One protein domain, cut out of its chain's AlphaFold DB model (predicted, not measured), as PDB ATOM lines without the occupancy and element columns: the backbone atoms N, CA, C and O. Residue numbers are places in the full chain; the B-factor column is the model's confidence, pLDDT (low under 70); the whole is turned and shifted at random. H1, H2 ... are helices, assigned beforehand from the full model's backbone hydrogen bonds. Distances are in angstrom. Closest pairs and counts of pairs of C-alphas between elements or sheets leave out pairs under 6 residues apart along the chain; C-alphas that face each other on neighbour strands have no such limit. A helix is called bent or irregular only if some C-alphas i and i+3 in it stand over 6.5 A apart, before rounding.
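Overview. This is residues 522 to 674 of the 1010 residues of the protein "Polynucleotide adenylyltransferase" of Thielaviopsis punctulata (UniProt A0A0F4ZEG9). One long helix, H4, runs as a spine through the domain; H1, H2 and H3 gather toward its first end in a loose up-and-down bundle with it, and H5 folds back beside its other half. H6 crosses H5 steeply, the short H7 packs on residues 605 to 609 of H4, and between H5 and H6 a long loop, residues 632 to 656, doubles back on itself. The printed part has 153 residues, with seven named helices, H1 to H7 in chain order, and no named strand: an all-helix domain. It is compact by its radius of gyration of the C-alphas, 17.2 A, but elongated in outline, spanning 56 by 35 by 23 A.

Arrangement. The hub is H4, residues 590 to 610, which touches four other helices. H1, residues 529 to 543, touches it at a shallow tilt of 18 degrees, opposite ways; their closest C-alphas, of Ala 529 and Lys 598, are 5.6 A apart. H3, residues 569 to 579, forms a helical hairpin with H4 at 37 degrees, only just a steep tilt, and touches residues 593 to 600 of H4 alone; the closest C-alphas, of Leu 575 and Leu 593, are 6.5 A apart. H2, residues 552 to 564, forms another hairpin with H3, touching it with residues 563 to 564 alone; the closest C-alphas are those of Ile 563 and Arg 572, 5.5 A. H2 is close to H4 but not clearly touching, with C-alphas 559 and 590 the closest at 6.6 A. These four helices are an up-and-down bundle, each running against the one before it. H5, residues 617 to 631, makes a hairpin with H4 at a shallow tilt of 22 degrees, Ala 603 and Val 627 having the closest C-alphas at 5.1 A. H6, residues 657 to 666, touches residues 622 to 626 of H5 alone at a steep tilt of 64 degrees; the closest C-alphas, of Met 622 and Ile 659, are 6.0 A apart. H7, residues 669 to 673, touches H4, with C-alphas 609 and 673 the closest at 4.7 A, and is apart from H6. Every O i to N i+4 pair is within hydrogen-bond range in H1, H2, H3, H4, H6 and H7; in H5 it is 9 of 11.

Along the chain. H4 is 30.4 A long, from C-alpha 590 at (-58.286, -11.628, -51.428) to C-alpha 610 at (-28.058, -14.557, -51.920). H5 measures 22.0 A and is only just irregular, with C-alphas 618 and 621 6.7 A apart. H1 measures 20.9 A from C-alpha 529 at (-48.052, -9.111, -56.328), H2 18.3 A, H3 15.1 A, H6 14.3 A and H7 6.0 A.

Size, cuts and confidence. The two C-alphas farthest apart, of Arg 547 and Glu 617, are 57.6 A apart, and the printed part has no cut. The link from H5 to H6 is long, 25 residues; in it residues 635 to 636 pair antiparallel with 648 to 649. The mean pLDDT of the printed part is 79.0, and it is under 70 at residues 525 to 526, 544 to 550, 581 to 586, 638 to 646 and 670 to 674.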
ATOM      1  N   GLU A 522     -54.538 -14.431 -65.147       89.25
ATOM      2  CA  GLU A 522     -53.149 -14.863 -64.954       89.25
ATOM      3  C   GLU A 522     -52.238 -13.700 -64.526       89.25
ATOM      4  O   GLU A 522     -52.384 -12.549 -64.978       89.25
ATOM      5  N   GLN A 523     -51.292 -14.016 -63.643       86.75
ATOM      6  CA  GLN A 523     -50.166 -13.183 -63.243       86.75
ATOM      7  C   GLN A 523     -49.074 -13.296 -64.307       86.75
ATOM      8  O   GLN A 523     -48.656 -14.392 -64.678       86.75
ATOM      9  N   ARG A 524     -48.583 -12.157 -64.797       80.25
ATOM     10  CA  ARG A 524     -47.494 -12.152 -65.789       80.25
ATOM     11  C   ARG A 524     -46.161 -12.503 -65.105       80.25
ATOM     12  O   ARG A 524     -46.026 -12.195 -63.921       80.25
ATOM     13  N   PRO A 525     -45.158 -13.044 -65.827       66.75
ATOM     14  CA  PRO A 525     -43.917 -13.553 -65.228       66.75
ATOM     15  C   PRO A 525     -43.216 -12.609 -64.237       66.75
ATOM     16  O   PRO A 525     -42.676 -13.079 -63.243       66.75
ATOM     17  N   ASN A 526     -43.291 -11.290 -64.465       66.12
ATOM     18  CA  ASN A 526     -42.664 -10.255 -63.627       66.12
ATOM     19  C   ASN A 526     -43.682  -9.209 -63.130       66.12
ATOM     20  O   ASN A 526     -43.367  -8.038 -62.925       66.12
ATOM     21  N   GLU A 527     -44.947  -9.612 -62.977       76.31
ATOM     22  CA  GLU A 527     -45.987  -8.764 -62.401       76.31
ATOM     23  C   GLU A 527     -45.936  -8.790 -60.873       76.31
ATOM     24  O   GLU A 527     -46.113  -9.833 -60.234       76.31
ATOM     25  N   GLN A 528     -45.737  -7.608 -60.292       74.69
ATOM     26  CA  GLN A 528     -45.707  -7.418 -58.848       74.69
ATOM     27  C   GLN A 528     -47.017  -7.876 -58.198       74.69
ATOM     28  O   GLN A 528     -48.112  -7.613 -58.702       74.69
ATOM     29  N   ALA A 529     -46.912  -8.516 -57.031       76.94
ATOM     30  CA  ALA A 529     -48.052  -9.111 -56.328       76.94
ATOM     31  C   ALA A 529     -49.200  -8.108 -56.077       76.94
ATOM     32  O   ALA A 529     -50.377  -8.473 -56.121       76.94
ATOM     33  N   MET A 530     -48.870  -6.828 -55.859       75.94
ATOM     34  CA  MET A 530     -49.862  -5.768 -55.664       75.94
ATOM     35  C   MET A 530     -50.564  -5.344 -56.966       75.94
ATOM     36  O   MET A 530     -51.748  -5.018 -56.927       75.94
ATOM     37  N   ASP A 531     -49.896  -5.385 -58.121       75.94
ATOM     38  CA  ASP A 531     -50.514  -5.072 -59.418       75.94
ATOM     39  C   ASP A 531     -51.473  -6.177 -59.859       75.94
ATOM     40  O   ASP A 531     -52.604  -5.895 -60.279       75.94
ATOM     41  N   TYR A 532     -51.067  -7.432 -59.650       86.31
ATOM     42  CA  TYR A 532     -51.926  -8.599 -59.823       86.31
ATOM     43  C   TYR A 532     -53.157  -8.528 -58.901       86.31
ATOM     44  O   TYR A 532     -54.292  -8.618 -59.377       86.31
ATOM     45  N   TYR A 533     -52.967  -8.227 -57.607       83.88
ATOM     46  CA  TYR A 533     -54.071  -7.953 -56.675       83.88
ATOM     47  C   TYR A 533     -54.962  -6.791 -57.134       83.88
ATOM     48  O   TYR A 533     -56.184  -6.902 -57.089       83.88
ATOM     49  N   ASN A 534     -54.395  -5.679 -57.604       78.69
ATOM     50  CA  ASN A 534     -55.164  -4.513 -58.039       78.69
ATOM     51  C   ASN A 534     -56.018  -4.818 -59.281       78.69
ATOM     52  O   ASN A 534     -57.143  -4.322 -59.388       78.69
ATOM     53  N   ARG A 535     -55.524  -5.648 -60.211       88.00
ATOM     54  CA  ARG A 535     -56.327  -6.205 -61.313       88.00
ATOM     55  C   ARG A 535     -57.443  -7.099 -60.776       88.00
ATOM     56  O   ARG A 535     -58.605  -6.847 -61.085       88.00
ATOM     57  N   ALA A 536     -57.102  -8.079 -59.942       85.50
ATOM     58  CA  ALA A 536     -58.048  -9.028 -59.369       85.50
ATOM     59  C   ALA A 536     -59.168  -8.328 -58.575       85.50
ATOM     60  O   ALA A 536     -60.344  -8.545 -58.835       85.50
ATOM     61  N   ASN A 537     -58.833  -7.405 -57.675       83.25
ATOM     62  CA  ASN A 537     -59.782  -6.642 -56.861       83.25
ATOM     63  C   ASN A 537     -60.742  -5.797 -57.721       83.25
ATOM     64  O   ASN A 537     -61.922  -5.690 -57.393       83.25
ATOM     65  N   ARG A 538     -60.289  -5.245 -58.860       82.81
ATOM     66  CA  ARG A 538     -61.199  -4.597 -59.823       82.81
ATOM     67  C   ARG A 538     -62.200  -5.597 -60.409       82.81
ATOM     68  O   ARG A 538     -63.387  -5.294 -60.408       82.81
ATOM     69  N   LEU A 539     -61.754  -6.778 -60.842       83.88
ATOM     70  CA  LEU A 539     -62.632  -7.832 -61.373       83.88
ATOM     71  C   LEU A 539     -63.620  -8.356 -60.318       83.88
ATOM     72  O   LEU A 539     -64.817  -8.436 -60.590       83.88
ATOM     73  N   PHE A 540     -63.134  -8.638 -59.106       82.81
ATOM     74  CA  PHE A 540     -63.941  -9.075 -57.967       82.81
ATOM     75  C   PHE A 540     -65.049  -8.070 -57.656       82.81
ATOM     76  O   PHE A 540     -66.219  -8.442 -57.584       82.81
ATOM     77  N   ARG A 541     -64.696  -6.778 -57.570       79.25
ATOM     78  CA  ARG A 541     -65.678  -5.702 -57.413       79.25
ATOM     79  C   ARG A 541     -66.682  -5.716 -58.554       79.25
ATOM     80  O   ARG A 541     -67.871  -5.722 -58.274       79.25
ATOM     81  N   THR A 542     -66.256  -5.744 -59.821       76.31
ATOM     82  CA  THR A 542     -67.172  -5.767 -60.981       76.31
ATOM     83  C   THR A 542     -68.167  -6.932 -60.914       76.31
ATOM     84  O   THR A 542     -69.351  -6.722 -61.160       76.31
ATOM     85  N   LEU A 543     -67.729  -8.130 -60.510       72.56
ATOM     86  CA  LEU A 543     -68.615  -9.281 -60.284       72.56
ATOM     87  C   LEU A 543     -69.592  -9.073 -59.113       72.56
ATOM     88  O   LEU A 543     -70.723  -9.548 -59.170       72.56
ATOM     89  N   SER A 544     -69.194  -8.331 -58.077       66.38
ATOM     90  CA  SER A 544     -70.015  -8.049 -56.895       66.38
ATOM     91  C   SER A 544     -70.883  -6.778 -56.993       66.38
ATOM     92  O   SER A 544     -71.339  -6.295 -55.961       66.38
ATOM     93  N   HIS A 545     -71.110  -6.192 -58.180       55.34
ATOM     94  CA  HIS A 545     -71.887  -4.935 -58.328       55.34
ATOM     95  C   HIS A 545     -73.418  -5.086 -58.230       55.34
ATOM     96  O   HIS A 545     -74.135  -4.084 -58.303       55.34
ATOM     97  N   SER A 546     -73.950  -6.296 -58.038       52.88
ATOM     98  CA  SER A 546     -75.345  -6.433 -57.604       52.88
ATOM     99  C   SER A 546     -75.496  -5.886 -56.179       52.88
ATOM    100  O   SER A 546     -74.592  -6.016 -55.362       52.88
ATOM    101  N   ARG A 547     -76.645  -5.289 -55.835       44.62
ATOM    102  CA  ARG A 547     -76.889  -4.706 -54.492       44.62
ATOM    103  C   ARG A 547     -77.000  -5.743 -53.357       44.62
ATOM    104  O   ARG A 547     -77.286  -5.366 -52.223       44.62
ATOM    105  N   ALA A 548     -76.800  -7.024 -53.655       54.12
ATOM    106  CA  ALA A 548     -76.733  -8.115 -52.692       54.12
ATOM    107  C   ALA A 548     -75.264  -8.501 -52.424       54.12
ATOM    108  O   ALA A 548     -74.452  -8.440 -53.349       54.12
ATOM    109  N   PRO A 549     -74.904  -8.926 -51.198       58.25
ATOM    110  CA  PRO A 549     -73.576  -9.476 -50.936       58.25
ATOM    111  C   PRO A 549     -73.305 -10.674 -51.854       58.25
ATOM    112  O   PRO A 549     -74.200 -11.485 -52.102       58.25
ATOM    113  N   ALA A 550     -72.071 -10.787 -52.353       63.66
ATOM    114  CA  ALA A 550     -71.654 -11.940 -53.142       63.66
ATOM    115  C   ALA A 550     -71.859 -13.230 -52.331       63.66
ATOM    116  O   ALA A 550     -71.543 -13.279 -51.141       63.66
ATOM    117  N   THR A 551     -72.399 -14.266 -52.972       72.00
ATOM    118  CA  THR A 551     -72.550 -15.581 -52.345       72.00
ATOM    119  C   THR A 551     -71.177 -16.187 -52.071       72.00
ATOM    120  O   THR A 551     -70.228 -15.962 -52.824       72.00
ATOM    121  N   ASP A 552     -71.075 -16.988 -51.011       73.50
ATOM    122  CA  ASP A 552     -69.816 -17.627 -50.601       73.50
ATOM    123  C   ASP A 552     -69.174 -18.431 -51.751       73.50
ATOM    124  O   ASP A 552     -67.974 -18.353 -51.990       73.50
ATOM    125  N   LEU A 553     -70.004 -19.075 -52.580       76.62
ATOM    126  CA  LEU A 553     -69.589 -19.792 -53.791       76.62
ATOM    127  C   LEU A 553     -68.912 -18.892 -54.845       76.62
ATOM    128  O   LEU A 553     -67.948 -19.318 -55.476       76.62
ATOM    129  N   VAL A 554     -69.365 -17.646 -55.034       77.94
ATOM    130  CA  VAL A 554     -68.719 -16.684 -55.954       77.94
ATOM    131  C   VAL A 554     -67.382 -16.204 -55.391       77.94
ATOM    132  O   VAL A 554     -66.434 -16.002 -56.150       77.94
ATOM    133  N   ILE A 555     -67.285 -16.053 -54.067       80.81
ATOM    134  CA  ILE A 555     -66.031 -15.703 -53.393       80.81
ATOM    135  C   ILE A 555     -65.027 -16.849 -53.556       80.81
ATOM    136  O   ILE A 555     -63.929 -16.617 -54.055       80.81
ATOM    137  N   GLN A 556     -65.416 -18.086 -53.237       81.69
ATOM    138  CA  GLN A 556     -64.573 -19.276 -53.398       81.69
ATOM    139  C   GLN A 556     -64.122 -19.478 -54.853       81.69
ATOM    140  O   GLN A 556     -62.932 -19.675 -55.096       81.69
ATOM    141  N   PHE A 557     -65.033 -19.341 -55.825       84.56
ATOM    142  CA  PHE A 557     -64.710 -19.368 -57.257       84.56
ATOM    143  C   PHE A 557     -63.653 -18.316 -57.629       84.56
ATOM    144  O   PHE A 557     -62.671 -18.627 -58.305       84.56
ATOM    145  N   PHE A 558     -63.818 -17.075 -57.161       87.75
ATOM    146  CA  PHE A 558     -62.864 -16.007 -57.447       87.75
ATOM    147  C   PHE A 558     -61.491 -16.273 -56.815       87.75
ATOM    148  O   PHE A 558     -60.467 -16.105 -57.479       87.75
ATOM    149  N   LEU A 559     -61.452 -16.690 -55.543       88.56
ATOM    150  CA  LEU A 559     -60.198 -16.980 -54.844       88.56
ATOM    151  C   LEU A 559     -59.457 -18.161 -55.482       88.56
ATOM    152  O   LEU A 559     -58.241 -18.090 -55.639       88.56
ATOM    153  N   TYR A 560     -60.177 -19.197 -55.924       89.00
ATOM    154  CA  TYR A 560     -59.600 -20.308 -56.681       89.00
ATOM    155  C   TYR A 560     -58.882 -19.818 -57.944       89.00
ATOM    156  O   TYR A 560     -57.690 -20.078 -58.106       89.00
ATOM    157  N   HIS A 561     -59.557 -19.046 -58.803       89.44
ATOM    158  CA  HIS A 561     -58.938 -18.535 -60.029       89.44
ATOM    159  C   HIS A 561     -57.805 -17.533 -59.763       89.44
ATOM    160  O   HIS A 561     -56.794 -17.572 -60.457       89.44
ATOM    161  N   PHE A 562     -57.901 -16.703 -58.716       91.44
ATOM    162  CA  PHE A 562     -56.788 -15.845 -58.294       91.44
ATOM    163  C   PHE A 562     -55.534 -16.655 -57.936       91.44
ATOM    164  O   PHE A 562     -54.434 -16.268 -58.330       91.44
ATOM    165  N   ILE A 563     -55.691 -17.773 -57.217       91.75
ATOM    166  CA  ILE A 563     -54.580 -18.652 -56.829       91.75
ATOM    167  C   ILE A 563     -54.030 -19.404 -58.044       91.75
ATOM    168  O   ILE A 563     -52.818 -19.406 -58.242       91.75
ATOM    169  N   GLN A 564     -54.885 -19.999 -58.883       89.19
ATOM    170  CA  GLN A 564     -54.438 -20.725 -60.083       89.19
ATOM    171  C   GLN A 564     -53.710 -19.822 -61.086       89.19
ATOM    172  O   GLN A 564     -52.765 -20.266 -61.735       89.19
ATOM    173  N   GLY A 565     -54.098 -18.547 -61.164       88.38
ATOM    174  CA  GLY A 565     -53.456 -17.551 -62.014       88.38
ATOM    175  C   GLY A 565     -52.053 -17.113 -61.585       88.38
ATOM    176  O   GLY A 565     -51.361 -16.488 -62.382       88.38
ATOM    177  N   VAL A 566     -51.603 -17.408 -60.358       90.25
ATOM    178  CA  VAL A 566     -50.255 -17.027 -59.889       90.25
ATOM    179  C   VAL A 566     -49.181 -17.697 -60.748       90.25
ATOM    180  O   VAL A 566     -49.299 -18.867 -61.099       90.25
ATOM    181  N   TYR A 567     -48.119 -16.974 -61.106       86.69
ATOM    182  CA  TYR A 567     -47.175 -17.449 -62.123       86.69
ATOM    183  C   TYR A 567     -46.402 -18.698 -61.669       86.69
ATOM    184  O   TYR A 567     -46.386 -19.711 -62.368       86.69
ATOM    185  N   LYS A 568     -45.806 -18.660 -60.470       85.56
ATOM    186  CA  LYS A 568     -44.990 -19.766 -59.954       85.56
ATOM    187  C   LYS A 568     -45.833 -20.872 -59.296       85.56
ATOM    188  O   LYS A 568     -46.618 -20.555 -58.398       85.56
ATOM    189  N   PRO A 569     -45.627 -22.165 -59.622       87.25
ATOM    190  CA  PRO A 569     -46.407 -23.268 -59.048       87.25
ATOM    191  C   PRO A 569     -46.204 -23.420 -57.530       87.25
ATOM    192  O   PRO A 569     -47.177 -23.600 -56.804       87.25
ATOM    193  N   GLU A 570     -44.975 -23.231 -57.039       88.56
ATOM    194  CA  GLU A 570     -44.636 -23.195 -55.604       88.56
ATOM    195  C   GLU A 570     -45.480 -22.176 -54.812       88.56
ATOM    196  O   GLU A 570     -45.903 -22.430 -53.683       88.56
ATOM    197  N   PHE A 571     -45.796 -21.029 -55.422       92.00
ATOM    198  CA  PHE A 571     -46.619 -20.000 -54.791       92.00
ATOM    199  C   PHE A 571     -48.111 -20.362 -54.843       92.00
ATOM    200  O   PHE A 571     -48.827 -20.080 -53.880       92.00
ATOM    201  N   ARG A 572     -48.583 -21.037 -55.907       91.69
ATOM    202  CA  ARG A 572     -49.957 -21.578 -55.975       91.69
ATOM    203  C   ARG A 572     -50.209 -22.563 -54.844       91.69
ATOM    204  O   ARG A 572     -51.250 -22.486 -54.196       91.69
ATOM    205  N   GLU A 573     -49.263 -23.465 -54.588       89.56
ATOM    206  CA  GLU A 573     -49.389 -24.464 -53.528       89.56
ATOM    207  C   GLU A 573     -49.452 -23.796 -52.147       89.56
ATOM    208  O   GLU A 573     -50.414 -24.005 -51.406       89.56
ATOM    209  N   ALA A 574     -48.503 -22.907 -51.838       88.50
ATOM    210  CA  ALA A 574     -48.466 -22.183 -50.567       88.50
ATOM    211  C   ALA A 574     -49.724 -21.323 -50.318       88.50
ATOM    212  O   ALA A 574     -50.198 -21.222 -49.183       88.50
ATOM    213  N   LEU A 575     -50.294 -20.716 -51.367       90.19
ATOM    214  CA  LEU A 575     -51.562 -19.984 -51.287       90.19
ATOM    215  C   LEU A 575     -52.772 -20.914 -51.153       90.19
ATOM    216  O   LEU A 575     -53.693 -20.595 -50.406       90.19
ATOM    217  N   THR A 576     -52.768 -22.067 -51.827       89.81
ATOM    218  CA  THR A 576     -53.828 -23.081 -51.707       89.81
ATOM    219  C   THR A 576     -53.888 -23.609 -50.279       89.81
ATOM    220  O   THR A 576     -54.953 -23.576 -49.669       89.81
ATOM    221  N   GLN A 577     -52.744 -23.999 -49.706       87.00
ATOM    222  CA  GLN A 577     -52.639 -24.421 -48.308       87.00
ATOM    223  C   GLN A 577     -53.182 -23.334 -47.364       87.00
ATOM    224  O   GLN A 577     -54.041 -23.621 -46.531       87.00
ATOM    225  N   PHE A 578     -52.780 -22.069 -47.549       85.25
ATOM    226  CA  PHE A 578     -53.290 -20.946 -46.750       85.25
ATOM    227  C   PHE A 578     -54.808 -20.724 -46.903       85.25
ATOM    228  O   PHE A 578     -55.457 -20.319 -45.943       85.25
ATOM    229  N   ASN A 579     -55.392 -21.025 -48.067       85.69
ATOM    230  CA  ASN A 579     -56.824 -20.860 -48.335       85.69
ATOM    231  C   ASN A 579     -57.717 -21.980 -47.757       85.69
ATOM    232  O   ASN A 579     -58.925 -21.792 -47.658       85.69
ATOM    233  N   THR A 580     -57.162 -23.126 -47.341       77.75
ATOM    234  CA  THR A 580     -57.940 -24.281 -46.818       77.75
ATOM    235  C   THR A 580     -58.461 -24.142 -45.375       77.75
ATOM    236  O   THR A 580     -58.858 -25.131 -44.759       77.75
ATOM    237  N   ILE A 581     -58.487 -22.932 -44.807       67.88
ATOM    238  CA  ILE A 581     -58.926 -22.703 -43.420       67.88
ATOM    239  C   ILE A 581     -60.452 -22.936 -43.305       67.88
ATOM    240  O   ILE A 581     -61.216 -22.227 -43.959       67.88
ATOM    241  N   PRO A 582     -60.926 -23.890 -42.474       56.41
ATOM    242  CA  PRO A 582     -62.290 -24.427 -42.577       56.41
ATOM    243  C   PRO A 582     -63.411 -23.587 -41.933       56.41
ATOM    244  O   PRO A 582     -64.575 -23.962 -42.053       56.41
ATOM    245  N   ASP A 583     -63.110 -22.488 -41.234       65.19
ATOM    246  CA  ASP A 583     -64.126 -21.607 -40.634       65.19
ATOM    247  C   ASP A 583     -64.312 -20.318 -41.475       65.19
ATOM    248  O   ASP A 583     -63.356 -19.558 -41.635       65.19
ATOM    249  N   PRO A 584     -65.529 -20.000 -41.968       61.16
ATOM    250  CA  PRO A 584     -65.797 -18.804 -42.780       61.16
ATOM    251  C   PRO A 584     -65.401 -17.466 -42.132       61.16
ATOM    252  O   PRO A 584     -65.102 -16.492 -42.829       61.16
ATOM    253  N   ILE A 585     -65.378 -17.381 -40.798       62.78
ATOM    254  CA  ILE A 585     -64.969 -16.165 -40.081       62.78
ATOM    255  C   ILE A 585     -63.445 -15.986 -40.180       62.78
ATOM    256  O   ILE A 585     -62.949 -14.866 -40.368       62.78
ATOM    257  N   THR A 586     -62.692 -17.085 -40.091       66.00
ATOM    258  CA  THR A 586     -61.230 -17.125 -40.259       66.00
ATOM    259  C   THR A 586     -60.769 -17.201 -41.715       66.00
ATOM    260  O   THR A 586     -59.645 -16.792 -41.973       66.00
ATOM    261  N   ALA A 587     -61.613 -17.606 -42.667       73.31
ATOM    262  CA  ALA A 587     -61.252 -17.740 -44.081       73.31
ATOM    263  C   ALA A 587     -60.497 -16.502 -44.635       73.31
ATOM    264  O   ALA A 587     -60.940 -15.362 -44.397       73.31
ATOM    265  N   PRO A 588     -59.369 -16.689 -45.355       80.62
ATOM    266  CA  PRO A 588     -58.608 -15.588 -45.938       80.62
ATOM    267  C   PRO A 588     -59.432 -14.771 -46.929       80.62
ATOM    268  O   PRO A 588     -60.237 -15.293 -47.696       80.62
ATOM    269  N   THR A 589     -59.203 -13.464 -46.947       84.12
ATOM    270  CA  THR A 589     -59.708 -12.592 -48.008       84.12
ATOM    271  C   THR A 589     -58.727 -12.535 -49.181       84.12
ATOM    272  O   THR A 589     -57.556 -12.901 -49.064       84.12
ATOM    273  N   LEU A 590     -59.167 -11.961 -50.304       83.88
ATOM    274  CA  LEU A 590     -58.286 -11.628 -51.428       83.88
ATOM    275  C   LEU A 590     -57.092 -10.741 -51.003       83.88
ATOM    276  O   LEU A 590     -56.013 -10.850 -51.579       83.88
ATOM    277  N   ALA A 591     -57.267  -9.878 -49.993       81.62
ATOM    278  CA  ALA A 591     -56.183  -9.056 -49.453       81.62
ATOM    279  C   ALA A 591     -55.178  -9.890 -48.640       81.62
ATOM    280  O   ALA A 591     -53.976  -9.676 -48.769       81.62
ATOM    281  N   ASP A 592     -55.642 -10.874 -47.864       85.69
ATOM    282  CA  ASP A 592     -54.771 -11.780 -47.100       85.69
ATOM    283  C   ASP A 592     -53.970 -12.715 -48.027       85.69
ATOM    284  O   ASP A 592     -52.781 -12.944 -47.810       85.69
ATOM    285  N   LEU A 593     -54.583 -13.203 -49.113       88.06
ATOM    286  CA  LEU A 593     -53.886 -13.973 -50.153       88.06
ATOM    287  C   LEU A 593     -52.846 -13.121 -50.895       88.06
ATOM    288  O   LEU A 593     -51.729 -13.580 -51.131       88.06
ATOM    289  N   ALA A 594     -53.160 -11.859 -51.202       86.00
ATOM    290  CA  ALA A 594     -52.185 -10.927 -51.764       86.00
ATOM    291  C   ALA A 594     -51.040 -10.605 -50.787       86.00
ATOM    292  O   ALA A 594     -49.898 -10.457 -51.219       86.00
ATOM    293  N   LEU A 595     -51.312 -10.538 -49.478       86.38
ATOM    294  CA  LEU A 595     -50.281 -10.395 -48.447       86.38
ATOM    295  C   LEU A 595     -49.340 -11.604 -48.429       86.38
ATOM    296  O   LEU A 595     -48.123 -11.427 -48.423       86.38
ATOM    297  N   ARG A 596     -49.883 -12.828 -48.491       89.75
ATOM    298  CA  ARG A 596     -49.066 -14.046 -48.579       89.75
ATOM    299  C   ARG A 596     -48.257 -14.103 -49.878       89.75
ATOM    300  O   ARG A 596     -47.086 -14.460 -49.838       89.75
ATOM    301  N   LEU A 597     -48.826 -13.691 -51.011       89.62
ATOM    302  CA  LEU A 597     -48.087 -13.621 -52.276       89.62
ATOM    303  C   LEU A 597     -46.923 -12.613 -52.204       89.62
ATOM    304  O   LEU A 597     -45.833 -12.920 -52.677       89.62
ATOM    305  N   LYS A 598     -47.109 -11.451 -51.552       87.56
ATOM    306  CA  LYS A 598     -46.021 -10.483 -51.303       87.56
ATOM    307  C   LYS A 598     -44.877 -11.080 -50.480       87.56
ATOM    308  O   LYS A 598     -43.724 -10.851 -50.828       87.56
ATOM    309  N   THR A 599     -45.165 -11.832 -49.410       89.50
ATOM    310  CA  THR A 599     -44.096 -12.424 -48.581       89.50
ATOM    311  C   THR A 599     -43.312 -13.500 -49.324       89.50
ATOM    312  O   THR A 599     -42.093 -13.551 -49.193       89.50
ATOM    313  N   LEU A 600     -43.983 -14.292 -50.166       90.12
ATOM    314  CA  LEU A 600     -43.346 -15.295 -51.026       90.12
ATOM    315  C   LEU A 600     -42.479 -14.669 -52.131       90.12
ATOM    316  O   LEU A 600     -41.371 -15.141 -52.373       90.12
ATOM    317  N   HIS A 601     -42.953 -13.591 -52.766       87.12
ATOM    318  CA  HIS A 601     -42.162 -12.811 -53.724       87.12
ATOM    319  C   HIS A 601     -40.890 -12.253 -53.072       87.12
ATOM    320  O   HIS A 601     -39.794 -12.534 -53.543       87.12
ATOM    321  N   LEU A 602     -41.031 -11.545 -51.945       87.62
ATOM    322  CA  LEU A 602     -39.895 -10.924 -51.264       87.62
ATOM    323  C   LEU A 602     -38.869 -11.962 -50.775       87.62
ATOM    324  O   LEU A 602     -37.670 -11.710 -50.847       87.62
ATOM    325  N   ALA A 603     -39.317 -13.139 -50.321       89.75
ATOM    326  CA  ALA A 603     -38.422 -14.241 -49.965       89.75
ATOM    327  C   ALA A 603     -37.596 -14.713 -51.173       89.75
ATOM    328  O   ALA A 603     -36.378 -14.834 -51.068       89.75
ATOM    329  N   ALA A 604     -38.240 -14.903 -52.330       87.19
ATOM    330  CA  ALA A 604     -37.557 -15.305 -53.558       87.19
ATOM    331  C   ALA A 604     -36.580 -14.233 -54.084       87.19
ATOM    332  O   ALA A 604     -35.537 -14.588 -54.631       87.19
ATOM    333  N   ASP A 605     -36.873 -12.942 -53.893       84.56
ATOM    334  CA  ASP A 605     -35.955 -11.853 -54.256       84.56
ATOM    335  C   ASP A 605     -34.681 -11.875 -53.390       84.56
ATOM    336  O   ASP A 605     -33.572 -11.737 -53.913       84.56
ATOM    337  N   PHE A 606     -34.818 -12.116 -52.079       87.88
ATOM    338  CA  PHE A 606     -33.682 -12.309 -51.169       87.88
ATOM    339  C   PHE A 606     -32.886 -13.586 -51.473       87.88
ATOM    340  O   PHE A 606     -31.658 -13.547 -51.480       87.88
ATOM    341  N   GLU A 607     -33.555 -14.702 -51.771       88.44
ATOM    342  CA  GLU A 607     -32.909 -15.958 -52.184       88.44
ATOM    343  C   GLU A 607     -32.112 -15.780 -53.486       88.44
ATOM    344  O   GLU A 607     -30.963 -16.212 -53.575       88.44
ATOM    345  N   ALA A 608     -32.670 -15.074 -54.475       83.06
ATOM    346  CA  ALA A 608     -31.985 -14.764 -55.728       83.06
ATOM    347  C   ALA A 608     -30.810 -13.784 -55.550       83.06
ATOM    348  O   ALA A 608     -29.835 -13.858 -56.296       83.06
ATOM    349  N   ALA A 609     -30.885 -12.864 -54.583       81.44
ATOM    350  CA  ALA A 609     -29.782 -11.971 -54.220       81.44
ATOM    351  C   ALA A 609     -28.657 -12.712 -53.464       81.44
ATOM    352  O   ALA A 609     -27.476 -12.464 -53.709       81.44
ATOM    353  N   LEU A 610     -29.010 -13.665 -52.592       85.00
ATOM    354  CA  LEU A 610     -28.058 -14.557 -51.920       85.00
ATOM    355  C   LEU A 610     -27.339 -15.482 -52.911       85.00
ATOM    356  O   LEU A 610     -26.122 -15.605 -52.838       85.00
ATOM    357  N   ALA A 611     -28.058 -16.071 -53.872       83.12
ATOM    358  CA  ALA A 611     -27.479 -16.938 -54.907       83.12
ATOM    359  C   ALA A 611     -26.509 -16.214 -55.866       83.12
ATOM    360  O   ALA A 611     -25.757 -16.866 -56.587       83.12
ATOM    361  N   LYS A 612     -26.525 -14.874 -55.875       79.75
ATOM    362  CA  LYS A 612     -25.602 -13.995 -56.614       79.75
ATOM    363  C   LYS A 612     -24.518 -13.374 -55.720       79.75
ATOM    364  O   LYS A 612     -23.910 -12.382 -56.116       79.75
ATOM    365  N   ASP A 613     -24.350 -13.864 -54.490       80.19
ATOM    366  CA  ASP A 613     -23.412 -13.336 -53.487       80.19
ATOM    367  C   ASP A 613     -23.497 -11.809 -53.262       80.19
ATOM    368  O   ASP A 613     -22.533 -11.163 -52.855       80.19
ATOM    369  N   SER A 614     -24.676 -11.205 -53.463       74.25
ATOM    370  CA  SER A 614     -24.863  -9.742 -53.460       74.25
ATOM    371  C   SER A 614     -24.851  -9.090 -52.062       74.25
ATOM    372  O   SER A 614     -25.228  -7.927 -51.917       74.25
ATOM    373  N   TYR A 615     -24.422  -9.823 -51.029       81.56
ATOM    374  CA  TYR A 615     -24.357  -9.385 -49.631       81.56
ATOM    375  C   TYR A 615     -22.984  -9.686 -49.011       81.56
ATOM    376  O   TYR A 615     -22.438 -10.763 -49.259       81.56
ATOM    377  N   PRO A 616     -22.457  -8.816 -48.124       81.12
ATOM    378  CA  PRO A 616     -21.292  -9.138 -47.301       81.12
ATOM    379  C   PRO A 616     -21.521 -10.408 -46.468       81.12
ATOM    380  O   PRO A 616     -22.624 -10.608 -45.955       81.12
ATOM    381  N   GLU A 617     -20.478 -11.221 -46.265       81.06
ATOM    382  CA  GLU A 617     -20.544 -12.484 -45.500       81.06
ATOM    383  C   GLU A 617     -21.210 -12.325 -44.123       81.06
ATOM    384  O   GLU A 617     -22.085 -13.103 -43.749       81.06
ATOM    385  N   GLU A 618     -20.874 -11.247 -43.408       83.00
ATOM    386  CA  GLU A 618     -21.441 -10.901 -42.096       83.00
ATOM    387  C   GLU A 618     -22.971 -10.714 -42.122       83.00
ATOM    388  O   GLU A 618     -23.648 -10.913 -41.115       83.00
ATOM    389  N   SER A 619     -23.531 -10.348 -43.281       84.19
ATOM    390  CA  SER A 619     -24.966 -10.124 -43.480       84.19
ATOM    391  C   SER A 619     -25.711 -11.341 -44.031       84.19
ATOM    392  O   SER A 619     -26.904 -11.470 -43.754       84.19
ATOM    393  N   LYS A 620     -25.046 -12.257 -44.757       86.06
ATOM    394  CA  LYS A 620     -25.698 -13.431 -45.379       86.06
ATOM    395  C   LYS A 620     -26.492 -14.262 -44.364       86.06
ATOM    396  O   LYS A 620     -27.635 -14.630 -44.630       86.06
ATOM    397  N   GLY A 621     -25.938 -14.475 -43.166       87.12
ATOM    398  CA  GLY A 621     -26.615 -15.200 -42.083       87.12
ATOM    399  C   GLY A 621     -27.901 -14.529 -41.578       87.12
ATOM    400  O   GLY A 621     -28.879 -15.216 -41.293       87.12
ATOM    401  N   MET A 622     -27.941 -13.191 -41.515       86.88
ATOM    402  CA  MET A 622     -29.153 -12.457 -41.120       86.88
ATOM    403  C   MET A 622     -30.198 -12.422 -42.240       86.88
ATOM    404  O   MET A 622     -31.392 -12.503 -41.960       86.88
ATOM    405  N   VAL A 623     -29.764 -12.359 -43.504       88.25
ATOM    406  CA  VAL A 623     -30.665 -12.431 -44.665       88.25
ATOM    407  C   VAL A 623     -31.337 -13.803 -44.757       88.25
ATOM    408  O   VAL A 623     -32.554 -13.860 -44.919       88.25
ATOM    409  N   LEU A 624     -30.596 -14.900 -44.560       90.56
ATOM    410  CA  LEU A 624     -31.168 -16.252 -44.486       90.56
ATOM    411  C   LEU A 624     -32.220 -16.369 -43.370       90.56
ATOM    412  O   LEU A 624     -33.344 -16.799 -43.624       90.56
ATOM    413  N   ALA A 625     -31.908 -15.888 -42.163       89.38
ATOM    414  CA  ALA A 625     -32.866 -15.882 -41.055       89.38
ATOM    415  C   ALA A 625     -34.119 -15.024 -41.345       89.38
ATOM    416  O   ALA A 625     -35.200 -15.300 -40.818       89.38
ATOM    417  N   TYR A 626     -34.009 -14.002 -42.202       91.50
ATOM    418  CA  TYR A 626     -35.156 -13.215 -42.650       91.50
ATOM    419  C   TYR A 626     -35.989 -13.892 -43.747       91.50
ATOM    420  O   TYR A 626     -37.218 -13.800 -43.722       91.50
ATOM    421  N   VAL A 627     -35.360 -14.629 -44.664       90.38
ATOM    422  CA  VAL A 627     -36.063 -15.502 -45.618       90.38
ATOM    423  C   VAL A 627     -36.914 -16.535 -44.868       90.38
ATOM    424  O   VAL A 627     -38.098 -16.698 -45.181       90.38
ATOM    425  N   ASP A 628     -36.368 -17.139 -43.807       89.62
ATOM    426  CA  ASP A 628     -37.123 -18.030 -42.920       89.62
ATOM    427  C   ASP A 628     -38.328 -17.317 -42.289       89.62
ATOM    428  O   ASP A 628     -39.436 -17.859 -42.309       89.62
ATOM    429  N   ILE A 629     -38.151 -16.087 -41.778       89.69
ATOM    430  CA  ILE A 629     -39.252 -15.253 -41.256       89.69
ATOM    431  C   ILE A 629     -40.340 -15.059 -42.321       89.69
ATOM    432  O   ILE A 629     -41.508 -15.305 -42.026       89.69
ATOM    433  N   LEU A 630     -39.986 -14.671 -43.550       88.81
ATOM    434  CA  LEU A 630     -40.937 -14.437 -44.646       88.81
ATOM    435  C   LEU A 630     -41.732 -15.692 -45.042       88.81
ATOM    436  O   LEU A 630     -42.912 -15.591 -45.397       88.81
ATOM    437  N   ARG A 631     -41.119 -16.877 -44.942       90.06
ATOM    438  CA  ARG A 631     -41.773 -18.158 -45.251       90.06
ATOM    439  C   ARG A 631     -42.686 -18.677 -44.126       90.06
ATOM    440  O   ARG A 631     -43.582 -19.470 -44.437       90.06
ATOM    441  N   ARG A 632     -42.578 -18.188 -42.876       88.69
ATOM    442  CA  ARG A 632     -43.475 -18.550 -41.743       88.69
ATOM    443  C   ARG A 632     -44.972 -18.385 -42.089       88.69
ATOM    444  O   ARG A 632     -45.321 -17.564 -42.943       88.69
ATOM    445  N   PRO A 633     -45.884 -19.139 -41.440       83.69
ATOM    446  CA  PRO A 633     -47.324 -18.944 -41.602       83.69
ATOM    447  C   PRO A 633     -47.783 -17.585 -41.046       83.69
ATOM    448  O   PRO A 633     -47.285 -17.109 -40.024       83.69
ATOM    449  N   LEU A 634     -48.773 -16.972 -41.701       84.75
ATOM    450  CA  LEU A 634     -49.383 -15.726 -41.232       84.75
ATOM    451  C   LEU A 634     -50.285 -15.983 -40.014       84.75
ATOM    452  O   LEU A 634     -51.024 -16.966 -39.967       84.75
ATOM    453  N   THR A 635     -50.272 -15.066 -39.049       81.94
ATOM    454  CA  THR A 635     -51.072 -15.142 -37.815       81.94
ATOM    455  C   THR A 635     -52.258 -14.180 -37.871       81.94
ATOM    456  O   THR A 635     -52.154 -13.075 -38.405       81.94
ATOM    457  N   LYS A 636     -53.408 -14.596 -37.326       76.31
ATOM    458  CA  LYS A 636     -54.632 -13.784 -37.270       76.31
ATOM    459  C   LYS A 636     -54.480 -12.627 -36.276       76.31
ATOM    460  O   LYS A 636     -54.060 -12.834 -35.141       76.31
ATOM    461  N   LEU A 637     -54.889 -11.424 -36.671       73.06
ATOM    462  CA  LEU A 637     -54.835 -10.234 -35.819       73.06
ATOM    463  C   LEU A 637     -55.991 -10.207 -34.805       73.06
ATOM    464  O   LEU A 637     -57.165 -10.249 -35.177       73.06
ATOM    465  N   HIS A 638     -55.671 -10.071 -33.514       60.72
ATOM    466  CA  HIS A 638     -56.668  -9.990 -32.434       60.72
ATOM    467  C   HIS A 638     -57.522  -8.707 -32.459       60.72
ATOM    468  O   HIS A 638     -58.601  -8.678 -31.874       60.72
ATOM    469  N   THR A 639     -57.057  -7.653 -33.135       53.69
ATOM    470  CA  THR A 639     -57.692  -6.323 -33.202       53.69
ATOM    471  C   THR A 639     -58.412  -6.048 -34.527       53.69
ATOM    472  O   THR A 639     -58.743  -4.896 -34.812       53.69
ATOM    473  N   ALA A 640     -58.689  -7.080 -35.334       49.38
ATOM    474  CA  ALA A 640     -59.383  -6.973 -36.621       49.38
ATOM    475  C   ALA A 640     -60.883  -6.614 -36.472       49.38
ATOM    476  O   ALA A 640     -61.777  -7.413 -36.747       49.38
ATOM    477  N   GLY A 641     -61.162  -5.384 -36.031       47.16
ATOM    478  CA  GLY A 641     -62.470  -4.750 -36.170       47.16
ATOM    479  C   GLY A 641     -62.773  -4.396 -37.631       47.16
ATOM    480  O   GLY A 641     -61.920  -4.520 -38.509       47.16
ATOM    481  N   ALA A 642     -63.981  -3.888 -37.892       44.09
ATOM    482  CA  ALA A 642     -64.548  -3.654 -39.231       44.09
ATOM    483  C   ALA A 642     -63.865  -2.559 -40.100       44.09
ATOM    484  O   ALA A 642     -64.508  -1.968 -40.967       44.09
ATOM    485  N   ARG A 643     -62.587  -2.241 -39.850       38.97
ATOM    486  CA  ARG A 643     -61.776  -1.247 -40.578       38.97
ATOM    487  C   ARG A 643     -60.354  -1.711 -40.938       38.97
ATOM    488  O   ARG A 643     -59.671  -0.973 -41.635       38.97
ATOM    489  N   ALA A 644     -59.903  -2.890 -40.501       50.41
ATOM    490  CA  ALA A 644     -58.584  -3.405 -40.888       50.41
ATOM    491  C   ALA A 644     -58.601  -3.945 -42.333       50.41
ATOM    492  O   ALA A 644     -59.508  -4.691 -42.701       50.41
ATOM    493  N   TRP A 645     -57.601  -3.585 -43.146       61.81
ATOM    494  CA  TRP A 645     -57.491  -4.030 -44.549       61.81
ATOM    495  C   TRP A 645     -57.042  -5.497 -44.691       61.81
ATOM    496  O   TRP A 645     -57.327  -6.134 -45.704       61.81
ATOM    497  N   TYR A 646     -56.382  -6.042 -43.666       69.75
ATOM    498  CA  TYR A 646     -55.943  -7.437 -43.588       69.75
ATOM    499  C   TYR A 646     -56.480  -8.083 -42.297       69.75
ATOM    500  O   TYR A 646     -56.516  -7.441 -41.244       69.75
ATOM    501  N   LYS A 647     -56.885  -9.357 -42.363       74.19
ATOM    502  CA  LYS A 647     -57.211 -10.192 -41.188       74.19
ATOM    503  C   LYS A 647     -55.952 -10.824 -40.578       74.19
ATOM    504  O   LYS A 647     -55.947 -11.175 -39.396       74.19
ATOM    505  N   TYR A 648     -54.916 -10.997 -41.397       80.50
ATOM    506  CA  TYR A 648     -53.672 -11.690 -41.078       80.50
ATOM    507  C   TYR A 648     -52.453 -10.759 -41.171       80.50
ATOM    508  O   TYR A 648     -52.474  -9.766 -41.893       80.50
ATOM    509  N   ALA A 649     -51.381 -11.099 -40.457       81.69
ATOM    510  CA  ALA A 649     -50.071 -10.452 -40.552       81.69
ATOM    511  C   ALA A 649     -48.943 -11.474 -40.354       81.69
ATOM    512  O   ALA A 649     -49.168 -12.554 -39.798       81.69
ATOM    513  N   LEU A 650     -47.726 -11.135 -40.779       83.50
ATOM    514  CA  LEU A 650     -46.543 -11.932 -40.463       83.50
ATOM    515  C   LEU A 650     -46.029 -11.533 -39.061       83.50
ATOM    516  O   LEU A 650     -45.766 -10.352 -38.839       83.50
ATOM    517  N   PRO A 651     -45.936 -12.457 -38.084       80.94
ATOM    518  CA  PRO A 651     -45.559 -12.098 -36.720       80.94
ATOM    519  C   PRO A 651     -44.043 -11.888 -36.575       80.94
ATOM    520  O   PRO A 651     -43.258 -12.814 -36.783       80.94
ATOM    521  N   ILE A 652     -43.645 -10.698 -36.115       80.00
ATOM    522  CA  ILE A 652     -42.300 -10.422 -35.586       80.00
ATOM    523  C   ILE A 652     -42.288 -10.769 -34.092       80.00
ATOM    524  O   ILE A 652     -43.026 -10.171 -33.306       80.00
ATOM    525  N   THR A 653     -41.435 -11.700 -33.669       82.25
ATOM    526  CA  THR A 653     -41.145 -11.919 -32.243       82.25
ATOM    527  C   THR A 653     -40.094 -10.915 -31.741       82.25
ATOM    528  O   THR A 653     -39.335 -10.362 -32.540       82.25
ATOM    529  N   PRO A 654     -39.949 -10.698 -30.418       78.25
ATOM    530  CA  PRO A 654     -38.885  -9.843 -29.880       78.25
ATOM    531  C   PRO A 654     -37.460 -10.264 -30.283       78.25
ATOM    532  O   PRO A 654     -36.560  -9.429 -30.255       78.25
ATOM    533  N   GLN A 655     -37.258 -11.532 -30.664       79.50
ATOM    534  CA  GLN A 655     -35.977 -12.071 -31.140       79.50
ATOM    535  C   GLN A 655     -35.732 -11.783 -32.631       79.50
ATOM    536  O   GLN A 655     -34.582 -11.668 -33.041       79.50
ATOM    537  N   ASP A 656     -36.791 -11.600 -33.427       84.69
ATOM    538  CA  ASP A 656     -36.692 -11.258 -34.854       84.69
ATOM    539  C   ASP A 656     -36.407  -9.758 -35.078       84.69
ATOM    540  O   ASP A 656     -35.982  -9.354 -36.158       84.69
ATOM    541  N   LYS A 657     -36.626  -8.910 -34.062       83.38
ATOM    542  CA  LYS A 657     -36.424  -7.456 -34.157       83.38
ATOM    543  C   LYS A 657     -35.015  -7.026 -34.623       83.38
ATOM    544  O   LYS A 657     -34.962  -6.228 -35.554       83.38
ATOM    545  N   PRO A 658     -33.888  -7.522 -34.069       84.56
ATOM    546  CA  PRO A 658     -32.559  -7.163 -34.579       84.56
ATOM    547  C   PRO A 658     -32.337  -7.581 -36.042       84.56
ATOM    548  O   PRO A 658     -31.659  -6.867 -36.773       84.56
ATOM    549  N   ILE A 659     -32.945  -8.687 -36.491       86.56
ATOM    550  CA  ILE A 659     -32.895  -9.117 -37.898       86.56
ATOM    551  C   ILE A 659     -33.652  -8.105 -38.767       86.56
ATOM    552  O   ILE A 659     -33.133  -7.652 -39.781       86.56
ATOM    553  N   MET A 660     -34.848  -7.690 -38.341       83.31
ATOM    554  CA  MET A 660     -35.641  -6.662 -39.022       83.31
ATOM    555  C   MET A 660     -34.926  -5.311 -39.112       83.31
ATOM    556  O   MET A 660     -34.956  -4.684 -40.168       83.31
ATOM    557  N   ASP A 661     -34.280  -4.871 -38.032       84.25
ATOM    558  CA  ASP A 661     -33.533  -3.612 -38.006       84.25
ATOM    559  C   ASP A 661     -32.306  -3.680 -38.949       84.25
ATOM    560  O   ASP A 661     -32.031  -2.717 -39.664       84.25
ATOM    561  N   HIS A 662     -31.632  -4.838 -39.046       84.75
ATOM    562  CA  HIS A 662     -30.538  -5.075 -40.007       84.75
ATOM    563  C   HIS A 662     -31.022  -5.119 -41.464       84.75
ATOM    564  O   HIS A 662     -30.429  -4.496 -42.339       84.75
ATOM    565  N   ILE A 663     -32.142  -5.790 -41.738       86.06
ATOM    566  CA  ILE A 663     -32.753  -5.850 -43.076       86.06
ATOM    567  C   ILE A 663     -33.207  -4.462 -43.547       86.06
ATOM    568  O   ILE A 663     -32.968  -4.092 -44.696       86.06
ATOM    569  N   LYS A 664     -33.782  -3.650 -42.649       83.44
ATOM    570  CA  LYS A 664     -34.114  -2.244 -42.931       83.44
ATOM    571  C   LYS A 664     -32.876  -1.392 -43.249       83.44
ATOM    572  O   LYS A 664     -33.011  -0.413 -43.975       83.44
ATOM    573  N   ALA A 665     -31.694  -1.761 -42.747       82.31
ATOM    574  CA  ALA A 665     -30.427  -1.098 -43.064       82.31
ATOM    575  C   ALA A 665     -29.756  -1.613 -44.357       82.31
ATOM    576  O   ALA A 665     -29.015  -0.861 -44.985       82.31
ATOM    577  N   LEU A 666     -30.014  -2.862 -44.768       78.75
ATOM    578  CA  LEU A 666     -29.491  -3.444 -46.014       78.75
ATOM    579  C   LEU A 666     -30.199  -2.928 -47.279       78.75
ATOM    580  O   LEU A 666     -29.583  -2.899 -48.344       78.75
ATOM    581  N   GLY A 667     -31.464  -2.518 -47.166       74.19
ATOM    582  CA  GLY A 667     -32.257  -2.000 -48.284       74.19
ATOM    583  C   GLY A 667     -32.882  -3.084 -49.170       74.19
ATOM    584  O   GLY A 667     -32.881  -4.275 -48.849       74.19
ATOM    585  N   ASP A 668     -33.476  -2.653 -50.284       76.88
ATOM    586  CA  ASP A 668     -34.292  -3.511 -51.150       76.88
ATOM    587  C   ASP A 668     -33.445  -4.591 -51.874       76.88
ATOM    588  O   ASP A 668     -32.530  -4.245 -52.633       76.88
ATOM    589  N   PRO A 669     -33.743  -5.901 -51.709       74.00
ATOM    590  CA  PRO A 669     -32.997  -6.982 -52.364       74.00
ATOM    591  C   PRO A 669     -33.037  -6.893 -53.891       74.00
ATOM    592  O   PRO A 669     -32.087  -7.304 -54.562       74.00
ATOM    593  N   SER A 670     -34.097  -6.314 -54.461       66.62
ATOM    594  CA  SER A 670     -34.209  -6.125 -55.901       66.62
ATOM    595  C   SER A 670     -33.193  -5.109 -56.432       66.62
ATOM    596  O   SER A 670     -32.794  -5.245 -57.582       66.62
ATOM    597  N   LEU A 671     -32.702  -4.161 -55.619       63.38
ATOM    598  CA  LEU A 671     -31.647  -3.202 -55.996       63.38
ATOM    599  C   LEU A 671     -30.231  -3.773 -55.888       63.38
ATOM    600  O   LEU A 671     -29.311  -3.263 -56.526       63.38
ATOM    601  N   LEU A 672     -30.058  -4.811 -55.072       59.16
ATOM    602  CA  LEU A 672     -28.792  -5.521 -54.905       59.16
ATOM    603  C   LEU A 672     -28.657  -6.623 -55.971       59.16
ATOM    604  O   LEU A 672     -27.612  -6.752 -56.602       59.16
ATOM    605  N   SER A 673     -29.752  -7.340 -56.252       49.47
ATOM    606  CA  SER A 673     -29.852  -8.377 -57.294       49.47
ATOM    607  C   SER A 673     -29.999  -7.814 -58.716       49.47
ATOM    608  O   SER A 673     -29.555  -8.451 -59.682       49.47
ATOM    609  N   GLN A 674     -30.583  -6.615 -58.880       49.34
ATOM    610  CA  GLN A 674     -30.378  -5.798 -60.079       49.34
ATOM    611  C   GLN A 674     -28.949  -5.271 -60.044       49.34
ATOM    612  O   GLN A 674     -28.694  -4.168 -59.571       49.34
TER     613      GLN A 674